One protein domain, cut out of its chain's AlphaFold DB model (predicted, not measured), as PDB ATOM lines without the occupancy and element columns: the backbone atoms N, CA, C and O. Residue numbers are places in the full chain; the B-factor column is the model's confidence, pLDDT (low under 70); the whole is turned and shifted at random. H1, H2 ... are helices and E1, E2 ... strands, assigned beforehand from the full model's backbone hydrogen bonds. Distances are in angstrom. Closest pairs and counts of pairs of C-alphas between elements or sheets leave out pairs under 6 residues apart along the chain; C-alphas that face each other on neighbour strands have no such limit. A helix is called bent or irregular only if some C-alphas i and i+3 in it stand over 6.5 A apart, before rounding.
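AT A GLANCE: This is residues 10 to 90 of the 90 residues of an uncharacterized protein of Firmicutes bacterium ADurb.BinA205 (UniProt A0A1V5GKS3). A small body holds a two-stranded hairpin, E1 and E2, with helix H1 packed beside E1 and a short helix, H2, at the body's other end; from it a long arm, residues 66 to 90, sticks out and ends in helix H3. The arm makes much of the length: the C-alphas span 53 by 27 by 19 A, while the body without it spans 31 by 21 by 18 A. The printed part has 81 residues, with two named strands and three named helices in the order E1, E2, H1, H2, H3, and the sheet, order E1 - E2, is antiparallel. The class is mixed, helices and strands, with under half of the residues in named elements. The whole is loose, with a radius of gyration of the C-alphas of 16.8 A.

IN THESE COORDINATES: The printed part begins with strand E1, residues 10 to 13, whose C-alpha 10 is at (165.520, 164.353, 168.770). Strand E2, residues 18 to 22, measures 12.8 A from first to last C-alpha, and E1 measures 10.4 A. Helix H1, residues 26 to 36, is 15.5 A long and begins with C-alpha 26 at (174.524, 157.381, 162.607). Helix H2, residues 47 to 52, is 7.1 A long. Helix H3, residues 76 to 88, is the longest helix at 18.4 A, and its C-alpha 88 is at (133.232, 168.865, 149.251). H3 is irregular: C-alphas 83 and 86 are 7.2 A apart.

HOW THE PARTS SIT: E1 and E2 form a hairpin of antiparallel neighbour strands, their directions at 146 degrees. N 20 and O 11 are within hydrogen-bond range at 2.8 A, and so are N 13 and O 18 at 2.9 A. The closest C-alphas of E1 and H1 are those of Phe 11 and Leu 32, 4.8 A apart. Those of E2 and H1 are Thr 22 and Gly 28, 5.9 A apart. H2 is apart from E1, E2, H1 and H3, and H3 is also apart from E1, E2 and H1. In H1 and H2 every O i to N i+4 pair is within hydrogen-bond range; in H3, 6 of 9 are.

THE WHOLE: The C-alphas of Arg 37 and Glu 89, the two farthest apart, are 53.6 A from each other. The printed part has no cut and ends at Gly 90, the chain's last residue. The link from H2 to H3, residues 53 to 75, is long. Residues 66 to 90, of which 76 to 88 belong to H3, stand free. The mean pLDDT of the printed part is 92.2, and residues 89 to 90 are under 70.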
ATOM      1  N   VAL A  10     165.505 162.902 168.919       93.25
ATOM      2  CA  VAL A  10     165.520 164.353 168.770       93.25
ATOM      3  C   VAL A  10     166.851 164.883 169.258       93.25
ATOM      4  O   VAL A  10     167.243 164.607 170.389       93.25
ATOM      5  N   PHE A  11     167.503 165.680 168.423       94.56
ATOM      6  CA  PHE A  11     168.651 166.485 168.817       94.56
ATOM      7  C   PHE A  11     168.427 167.942 168.399       94.56
ATOM      8  O   PHE A  11     167.513 168.263 167.634       94.56
ATOM      9  N   THR A  12     169.222 168.848 168.941       95.94
ATOM     10  CA  THR A  12     169.139 170.285 168.754       95.94
ATOM     11  C   THR A  12     170.403 170.825 168.101       95.94
ATOM     12  O   THR A  12     171.491 170.274 168.264       95.94
ATOM     13  N   GLN A  13     170.229 171.902 167.341       94.44
ATOM     14  CA  GLN A  13     171.275 172.712 166.717       94.44
ATOM     15  C   GLN A  13     171.009 174.197 166.993       94.44
ATOM     16  O   GLN A  13     169.957 174.550 167.540       94.44
ATOM     17  N   MET A  14     171.918 175.069 166.549       93.56
ATOM     18  CA  MET A  14     171.791 176.526 166.651       93.56
ATOM     19  C   MET A  14     171.621 176.960 168.109       93.56
ATOM     20  O   MET A  14     170.657 177.647 168.450       93.56
ATOM     21  N   ASP A  15     172.503 176.471 168.980       94.56
ATOM     22  CA  ASP A  15     172.465 176.703 170.429       94.56
ATOM     23  C   ASP A  15     171.120 176.316 171.073       94.56
ATOM     24  O   ASP A  15     170.655 176.929 172.032       94.56
ATOM     25  N   GLY A  16     170.463 175.286 170.530       92.19
ATOM     26  CA  GLY A  16     169.178 174.789 171.023       92.19
ATOM     27  C   GLY A  16     167.939 175.389 170.354       92.19
ATOM     28  O   GLY A  16     166.827 174.957 170.670       92.19
ATOM     29  N   ASN A  17     168.098 176.339 169.426       95.25
ATOM     30  CA  ASN A  17     166.977 176.994 168.739       95.25
ATOM     31  C   ASN A  17     166.349 176.137 167.631       95.25
ATOM     32  O   ASN A  17     165.168 176.294 167.327       95.25
ATOM     33  N   ALA A  18     167.109 175.216 167.039       92.81
ATOM     34  CA  ALA A  18     166.607 174.272 166.046       92.81
ATOM     35  C   ALA A  18     166.482 172.876 166.658       92.81
ATOM     36  O   ALA A  18     167.358 172.445 167.407       92.81
ATOM     37  N   ARG A  19     165.411 172.146 166.325       91.88
ATOM     38  CA  ARG A  19     165.210 170.748 166.737       91.88
ATOM     39  C   ARG A  19     165.020 169.860 165.520       91.88
ATOM     40  O   ARG A  19     164.144 170.111 164.699       91.88
ATOM     41  N   TRP A  20     165.796 168.793 165.463       91.88
ATOM     42  CA  TRP A  20     165.764 167.790 164.410       91.88
ATOM     43  C   TRP A  20     165.153 166.512 164.970       91.88
ATOM     44  O   TRP A  20     165.696 165.942 165.913       91.88
ATOM     45  N   ARG A  21     164.026 166.063 164.405       92.75
ATOM     46  CA  ARG A  21     163.475 164.724 164.658       92.75
ATOM     47  C   ARG A  21     163.890 163.808 163.518       92.75
ATOM     48  O   ARG A  21     163.533 164.066 162.371       92.75
ATOM     49  N   THR A  22     164.625 162.759 163.850       91.81
ATOM     50  CA  THR A  22     165.311 161.882 162.900       91.81
ATOM     51  C   THR A  22     165.088 160.421 163.271       91.81
ATOM     52  O   THR A  22     164.832 160.086 164.429       91.81
ATOM     53  N   THR A  23     165.216 159.537 162.286       90.25
ATOM     54  CA  THR A  23     165.386 158.098 162.547       90.25
ATOM     55  C   THR A  23     166.659 157.844 163.373       90.25
ATOM     56  O   THR A  23     167.591 158.658 163.316       90.25
ATOM     57  N   PRO A  24     166.737 156.743 164.142       90.69
ATOM     58  CA  PRO A  24     167.907 156.419 164.957       90.69
ATOM     59  C   PRO A  24     169.054 155.822 164.118       90.69
ATOM     60  O   PRO A  24     169.412 154.659 164.272       90.69
ATOM     61  N   HIS A  25     169.636 156.621 163.220       91.00
ATOM     62  CA  HIS A  25     170.824 156.274 162.425       91.00
ATOM     63  C   HIS A  25     172.050 157.091 162.867       91.00
ATOM     64  O   HIS A  25     171.948 157.939 163.757       91.00
ATOM     65  N   LYS A  26     173.205 156.844 162.236       93.12
ATOM     66  CA  LYS A  26     174.524 157.381 162.607       93.12
ATOM     67  C   LYS A  26     174.505 158.852 163.038       93.12
ATOM     68  O   LYS A  26     174.740 159.137 164.210       93.12
ATOM     69  N   HIS A  27     174.173 159.774 162.133       93.31
ATOM     70  CA  HIS A  27     174.217 161.207 162.435       93.31
ATOM     71  C   HIS A  27     173.180 161.646 163.476       93.31
ATOM     72  O   HIS A  27     173.476 162.494 164.316       93.31
ATOM     73  N   GLY A  28     171.985 161.047 163.478       93.19
ATOM     74  CA  GLY A  28     170.988 161.320 164.513       93.19
ATOM     75  C   GLY A  28     171.460 160.894 165.908       93.19
ATOM     76  O   GLY A  28     171.292 161.643 166.873       93.19
ATOM     77  N   ILE A  29     172.065 159.706 166.020       94.12
ATOM     78  CA  ILE A  29     172.598 159.168 167.280       94.12
ATOM     79  C   ILE A  29     173.769 160.026 167.757       94.12
ATOM     80  O   ILE A  29     173.797 160.434 168.916       94.12
ATOM     81  N   GLU A  30     174.709 160.341 166.867       95.25
ATOM     82  CA  GLU A  30     175.853 161.203 167.171       95.25
ATOM     83  C   GLU A  30     175.400 162.583 167.668       95.25
ATOM     84  O   GLU A  30     175.921 163.061 168.679       95.25
ATOM     85  N   GLY A  31     174.393 163.183 167.022       95.44
ATOM     86  CA  GLY A  31     173.809 164.463 167.427       95.44
ATOM     87  C   GLY A  31     173.133 164.409 168.798       95.44
ATOM     88  O   GLY A  31     173.372 165.277 169.640       95.44
ATOM     89  N   LEU A  32     172.345 163.364 169.070       95.69
ATOM     90  CA  LEU A  32     171.725 163.158 170.383       95.69
ATOM     91  C   LEU A  32     172.784 162.998 171.484       95.69
ATOM     92  O   LEU A  32     172.671 163.597 172.555       95.69
ATOM     93  N   GLU A  33     173.817 162.198 171.237       96.50
ATOM     94  CA  GLU A  33     174.904 161.992 172.194       96.50
ATOM     95  C   GLU A  33     175.743 163.264 172.397       96.50
ATOM     96  O   GLU A  33     176.196 163.525 173.511       96.50
ATOM     97  N   ALA A  34     175.921 164.089 171.363       96.75
ATOM     98  CA  ALA A  34     176.564 165.397 171.475       96.75
ATOM     99  C   ALA A  34     175.754 166.361 172.353       96.75
ATOM    100  O   ALA A  34     176.307 166.927 173.300       96.75
ATOM    101  N   ASN A  35     174.435 166.459 172.150       96.81
ATOM    102  CA  ASN A  35     173.574 167.264 173.019       96.81
ATOM    103  C   ASN A  35     173.617 166.817 174.478       96.81
ATOM    104  O   ASN A  35     173.660 167.663 175.370       96.81
ATOM    105  N   LYS A  36     173.645 165.505 174.748       96.50
ATOM    106  CA  LYS A  36     173.786 164.982 176.121       96.50
ATOM    107  C   LYS A  36     175.089 165.426 176.789       96.50
ATOM    108  O   LYS A  36     175.140 165.507 178.012       96.50
ATOM    109  N   ARG A  37     176.127 165.727 176.004       97.38
ATOM    110  CA  ARG A  37     177.412 166.274 176.468       97.38
ATOM    111  C   ARG A  37     177.447 167.808 176.509       97.38
ATOM    112  O   ARG A  37     178.486 168.367 176.840       97.38
ATOM    113  N   GLY A  38     176.339 168.479 176.194       96.56
ATOM    114  CA  GLY A  38     176.229 169.940 176.187       96.56
ATOM    115  C   GLY A  38     176.616 170.610 174.867       96.56
ATOM    116  O   GLY A  38     176.563 171.834 174.787       96.56
ATOM    117  N   ASP A  39     176.969 169.846 173.830       97.19
ATOM    118  CA  ASP A  39     177.164 170.396 172.487       97.19
ATOM    119  C   ASP A  39     175.803 170.565 171.804       97.19
ATOM    120  O   ASP A  39     175.149 169.591 171.429       97.19
ATOM    121  N   LEU A  40     175.366 171.817 171.672       96.56
ATOM    122  CA  LEU A  40     174.099 172.199 171.046       96.56
ATOM    123  C   LEU A  40     174.257 172.609 169.576       96.56
ATOM    124  O   LEU A  40     173.328 173.188 169.013       96.56
ATOM    125  N   ASN A  41     175.407 172.327 168.952       95.88
ATOM    126  CA  ASN A  41     175.665 172.555 167.529       95.88
ATOM    127  C   ASN A  41     176.338 171.352 166.832       95.88
ATOM    128  O   ASN A  41     177.270 171.552 166.045       95.88
ATOM    129  N   PRO A  42     175.876 170.105 167.052       95.44
ATOM    130  CA  PRO A  42     176.441 168.962 166.353       95.44
ATOM    131  C   PRO A  42     176.175 169.060 164.843       95.44
ATOM    132  O   PRO A  42     175.123 169.563 164.439       95.44
ATOM    133  N   PRO A  43     177.071 168.550 163.982       93.12
ATOM    134  CA  PRO A  43     176.858 168.552 162.538       93.12
ATOM    135  C   PRO A  43     175.661 167.669 162.145       93.12
ATOM    136  O   PRO A  43     175.490 166.572 162.664       93.12
ATOM    137  N   SER A  44     174.859 168.123 161.177       91.75
ATOM    138  CA  SER A  44     173.748 167.351 160.581       91.75
ATOM    139  C   SER A  44     174.160 166.546 159.340       91.75
ATOM    140  O   SER A  44     173.334 165.845 158.760       91.75
ATOM    141  N   GLY A  45     175.425 166.643 158.922       93.75
ATOM    142  CA  GLY A  45     175.931 166.040 157.691       93.75
ATOM    143  C   GLY A  45     175.476 166.775 156.422       93.75
ATOM    144  O   GLY A  45     175.101 167.948 156.446       93.75
ATOM    145  N   SER A  46     175.556 166.094 155.283       94.62
ATOM    146  CA  SER A  46     175.179 166.611 153.970       94.62
ATOM    147  C   SER A  46     173.709 166.347 153.666       94.62
ATOM    148  O   SER A  46     173.298 165.208 153.454       94.62
ATOM    149  N   PHE A  47     172.932 167.421 153.526       91.00
ATOM    150  CA  PHE A  47     171.544 167.339 153.069       91.00
ATOM    151  C   PHE A  47     171.414 166.662 151.693       91.00
ATOM    152  O   PHE A  47     170.524 165.844 151.479       91.00
ATOM    153  N   PHE A  48     172.312 166.985 150.756       93.69
ATOM    154  CA  PHE A  48     172.248 166.456 149.394       93.69
ATOM    155  C   PHE A  48     172.466 164.941 149.357       93.69
ATOM    156  O   PHE A  48     171.685 164.225 148.737       93.69
ATOM    157  N   TYR A  49     173.498 164.433 150.033       94.69
ATOM    158  CA  TYR A  49     173.751 162.993 150.041       94.69
ATOM    159  C   TYR A  49     172.745 162.243 150.925       94.69
ATOM    160  O   TYR A  49     172.167 161.258 150.470       94.69
ATOM    161  N   GLY A  50     172.443 162.777 152.113       91.88
ATOM    162  CA  GLY A  50     171.470 162.209 153.046       91.88
ATOM    163  C   GLY A  50     170.062 162.109 152.475       91.88
ATOM    164  O   GLY A  50     169.528 161.019 152.278       91.88
ATOM    165  N   MET A  51     169.454 163.258 152.184       87.88
ATOM    166  CA  MET A  51     168.038 163.325 151.829       87.88
ATOM    167  C   MET A  51     167.784 163.095 150.337       87.88
ATOM    168  O   MET A  51     166.841 162.395 149.986       87.88
ATOM    169  N   LEU A  52     168.603 163.674 149.450       89.44
ATOM    170  CA  LEU A  52     168.335 163.630 148.002       89.44
ATOM    171  C   LEU A  52     168.930 162.405 147.303       89.44
ATOM    172  O   LEU A  52     168.387 161.963 146.292       89.44
ATOM    173  N   LYS A  53     170.049 161.862 147.799       94.44
ATOM    174  CA  LYS A  53     170.658 160.635 147.255       94.44
ATOM    175  C   LYS A  53     170.319 159.375 148.048       94.44
ATOM    176  O   LYS A  53     170.572 158.289 147.538       94.44
ATOM    177  N   GLY A  54     169.715 159.510 149.229       89.81
ATOM    178  CA  GLY A  54     169.303 158.384 150.068       89.81
ATOM    179  C   GLY A  54     170.446 157.726 150.846       89.81
ATOM    180  O   GLY A  54     170.294 156.595 151.299       89.81
ATOM    181  N   ASP A  55     171.586 158.406 150.998       93.44
ATOM    182  CA  ASP A  55     172.715 157.929 151.796       93.44
ATOM    183  C   ASP A  55     172.562 158.369 153.259       93.44
ATOM    184  O   ASP A  55     173.060 159.418 153.669       93.44
ATOM    185  N   LEU A  56     171.856 157.564 154.057       88.75
ATOM    186  CA  LEU A  56     171.572 157.860 155.470       88.75
ATOM    187  C   LEU A  56     172.831 158.030 156.338       88.75
ATOM    188  O   LEU A  56     172.759 158.652 157.396       88.75
ATOM    189  N   ASP A  57     173.987 157.520 155.912       91.00
ATOM    190  CA  ASP A  57     175.243 157.699 156.645       91.00
ATOM    191  C   ASP A  57     175.928 159.035 156.340       91.00
ATOM    192  O   ASP A  57     176.881 159.398 157.035       91.00
ATOM    193  N   ALA A  58     175.455 159.769 155.326       94.62
ATOM    194  CA  ALA A  58     176.014 161.045 154.899       94.62
ATOM    195  C   ALA A  58     175.276 162.272 155.451       94.62
ATOM    196  O   ALA A  58     175.826 163.372 155.380       94.62
ATOM    197  N   GLY A  59     174.057 162.134 155.982       94.06
ATOM    198  CA  GLY A  59     173.324 163.231 156.621       94.06
ATOM    199  C   GLY A  59     172.037 162.797 157.319       94.06
ATOM    200  O   GLY A  59     171.508 161.724 157.048       94.06
ATOM    201  N   VAL A  60     171.524 163.648 158.211       92.62
ATOM    202  CA  VAL A  60     170.271 163.382 158.936       92.62
ATOM    203  C   VAL A  60     169.051 163.447 158.021       92.62
ATOM    204  O   VAL A  60     168.979 164.273 157.110       92.62
ATOM    205  N   ASN A  61     168.043 162.629 158.325       90.88
ATOM    206  CA  ASN A  61     166.702 162.770 157.775       90.88
ATOM    207  C   ASN A  61     165.775 163.493 158.758       90.88
ATOM    208  O   ASN A  61     165.986 163.474 159.970       90.88
ATOM    209  N   THR A  62     164.727 164.125 158.236       88.88
ATOM    210  CA  THR A  62     163.672 164.730 159.053       88.88
ATOM    211  C   THR A  62     162.373 163.971 158.872       88.88
ATOM    212  O   THR A  62     161.922 163.727 157.756       88.88
ATOM    213  N   VAL A  63     161.772 163.576 159.989       88.94
ATOM    214  CA  VAL A  63     160.544 162.779 159.997       88.94
ATOM    215  C   VAL A  63     159.586 163.282 161.068       88.94
ATOM    216  O   VAL A  63     159.981 163.625 162.183       88.94
ATOM    217  N   ALA A  64     158.299 163.345 160.730       87.81
ATOM    218  CA  ALA A  64     157.250 163.656 161.692       87.81
ATOM    219  C   ALA A  64     156.875 162.408 162.511       87.81
ATOM    220  O   ALA A  64     157.092 161.278 162.087       87.81
ATOM    221  N   ASN A  65     156.253 162.606 163.674       86.00
ATOM    222  CA  ASN A  65     155.752 161.510 164.516       86.00
ATOM    223  C   ASN A  65     154.504 160.810 163.940       86.00
ATOM    224  O   ASN A  65     154.057 159.822 164.506       86.00
ATOM    225  N   VAL A  66     153.945 161.320 162.840       88.25
ATOM    226  CA  VAL A  66     152.775 160.751 162.143       88.25
ATOM    227  C   VAL A  66     153.148 159.803 161.001       88.25
ATOM    228  O   VAL A  66     152.284 159.273 160.322       88.25
ATOM    229  N   THR A  67     154.439 159.576 160.777       88.25
ATOM    230  CA  THR A  67     154.973 158.679 159.734       88.25
ATOM    231  C   THR A  67     154.460 157.245 159.834       88.25
ATOM    232  O   THR A  67     154.279 156.606 158.805       88.25
ATOM    233  N   SER A  68     154.140 156.754 161.034       87.56
ATOM    234  CA  SER A  68     153.521 155.433 161.229       87.56
ATOM    235  C   SER A  68     152.107 155.315 160.637       87.56
ATOM    236  O   SER A  68     151.586 154.205 160.500       87.56
ATOM    237  N   LEU A  69     151.481 156.444 160.282       90.69
ATOM    238  CA  LEU A  69     150.190 156.502 159.596       90.69
ATOM    239  C   LEU A  69     150.323 156.376 158.072       90.69
ATOM    240  O   LEU A  69     149.318 156.147 157.407       90.69
ATOM    241  N   ILE A  70     151.533 156.496 157.513       90.88
ATOM    242  CA  ILE A  70     151.773 156.348 156.073       90.88
ATOM    243  C   ILE A  70     151.660 154.860 155.715       90.88
ATOM    244  O   ILE A  70     152.382 154.025 156.261       90.88
ATOM    245  N   ARG A  71     150.726 154.514 154.819       91.06
ATOM    246  CA  ARG A  71     150.448 153.122 154.398       91.06
ATOM    247  C   ARG A  71     150.806 152.830 152.942       91.06
ATOM    248  O   ARG A  71     150.973 151.665 152.593       91.06
ATOM    249  N   SER A  72     150.943 153.865 152.129       95.62
ATOM    250  CA  SER A  72     151.201 153.799 150.694       95.62
ATOM    251  C   SER A  72     152.065 154.982 150.267       95.62
ATOM    252  O   SER A  72     152.252 155.942 151.020       95.62
ATOM    253  N   ILE A  73     152.638 154.874 149.071       95.69
ATOM    254  CA  ILE A  73     153.339 155.962 148.394       95.69
ATOM    255  C   ILE A  73     152.538 156.265 147.137       95.69
ATOM    256  O   ILE A  73     152.561 155.478 146.193       95.69
ATOM    257  N   ASP A  74     151.849 157.398 147.150       95.94
ATOM    258  CA  ASP A  74     150.933 157.818 146.093       95.94
ATOM    259  C   ASP A  74     151.378 159.156 145.492       95.94
ATOM    260  O   ASP A  74     152.305 159.810 145.987       95.94
ATOM    261  N   SER A  75     150.740 159.570 144.397       97.88
ATOM    262  CA  SER A  75     150.998 160.890 143.826       97.88
ATOM    263  C   SER A  75     150.505 161.993 144.772       97.88
ATOM    264  O   SER A  75     149.539 161.816 145.513       97.88
ATOM    265  N   CYS A  76     151.144 163.168 144.742       96.81
ATOM    266  CA  CYS A  76     150.685 164.299 145.556       96.81
ATOM    267  C   CYS A  76     149.246 164.717 145.214       96.81
ATOM    268  O   CYS A  76     148.529 165.179 146.094       96.81
ATOM    269  N   GLU A  77     148.842 164.568 143.950       97.06
ATOM    270  CA  GLU A  77     147.482 164.857 143.498       97.06
ATOM    271  C   GLU A  77     146.471 163.925 144.172       97.06
ATOM    272  O   GLU A  77     145.508 164.405 144.767       97.06
ATOM    273  N   ASP A  78     146.732 162.616 144.171       97.06
ATOM    274  CA  ASP A  78     145.850 161.631 144.804       97.06
ATOM    275  C   ASP A  78     145.730 161.869 146.312       97.06
ATOM    276  O   ASP A  78     144.621 161.889 146.846       97.06
ATOM    277  N   ILE A  79     146.858 162.135 146.986       96.38
ATOM    278  CA  ILE A  79     146.887 162.431 148.427       96.38
ATOM    279  C   ILE A  79     146.038 163.669 148.740       96.38
ATOM    280  O   ILE A  79     145.249 163.662 149.684       96.38
ATOM    281  N   VAL A  80     146.184 164.748 147.965       95.50
ATOM    282  CA  VAL A  80     145.424 165.987 148.189       95.50
ATOM    283  C   VAL A  80     143.935 165.775 147.916       95.50
ATOM    284  O   VAL A  80     143.112 166.205 148.724       95.50
ATOM    285  N   ASN A  81     143.584 165.080 146.834       95.62
ATOM    286  CA  ASN A  81     142.193 164.784 146.487       95.62
ATOM    287  C   ASN A  81     141.516 163.889 147.541       95.62
ATOM    288  O   ASN A  81     140.355 164.108 147.887       95.62
ATOM    289  N   GLU A  82     142.228 162.902 148.093       94.25
ATOM    290  CA  GLU A  82     141.730 162.079 149.199       94.25
ATOM    291  C   GLU A  82     141.452 162.922 150.450       94.25
ATOM    292  O   GLU A  82     140.370 162.820 151.033       94.25
ATOM    293  N   LEU A  83     142.393 163.790 150.835       93.44
ATOM    294  CA  LEU A  83     142.262 164.662 152.008       93.44
ATOM    295  C   LEU A  83     141.153 165.714 151.856       93.44
ATOM    296  O   LEU A  83     140.563 166.117 152.859       93.44
ATOM    297  N   ALA A  84     140.875 166.172 150.633       94.81
ATOM    298  CA  ALA A  84     139.871 167.196 150.347       94.81
ATOM    299  C   ALA A  84     138.429 166.662 150.341       94.81
ATOM    300  O   ALA A  84     137.508 167.414 150.655       94.81
ATOM    301  N   ARG A  85     138.221 165.370 150.043       94.88
ATOM    302  CA  ARG A  85     136.887 164.761 149.867       94.88
ATOM    303  C   ARG A  85     135.875 165.085 150.982       94.88
ATOM    304  O   ARG A  85     134.749 165.444 150.650       94.88
ATOM    305  N   PRO A  86     136.226 165.042 152.286       93.69
ATOM    306  CA  PRO A  86     135.274 165.363 153.354       93.69
ATOM    307  C   PRO A  86     134.779 166.820 153.362       93.69
ATOM    308  O   PRO A  86     133.798 167.114 154.038       93.69
ATOM    309  N   PHE A  87     135.460 167.736 152.665       90.56
ATOM    310  CA  PHE A  87     135.119 169.163 152.609       90.56
ATOM    311  C   PHE A  87     134.244 169.537 151.407       90.56
ATOM    312  O   PHE A  87     133.716 170.642 151.377       90.56
ATOM    313  N   GLU A  88     134.096 168.647 150.422       77.31
ATOM    314  CA  GLU A  88     133.232 168.865 149.251       77.31
ATOM    315  C   GLU A  88     131.800 168.354 149.474       77.31
ATOM    316  O   GLU A  88     130.874 168.755 148.773       77.31
ATOM    317  N   GLU A  89     131.612 167.478 150.463       61.91
ATOM    318  CA  GLU A  89     130.321 166.871 150.816       61.91
ATOM    319  C   GLU A  89     129.565 167.630 151.932       61.91
ATOM    320  O   GLU A  89     128.506 167.171 152.370       61.91
ATOM    321  N   GLY A  90     130.094 168.770 152.403       52.56
ATOM    322  CA  GLY A  90     129.504 169.630 153.444       52.56
ATOM    323  C   GLY A  90     129.015 170.971 152.912       52.56
ATOM    324  O   GLY A  90     127.922 171.397 153.348       52.56
TER     325      GLY A  90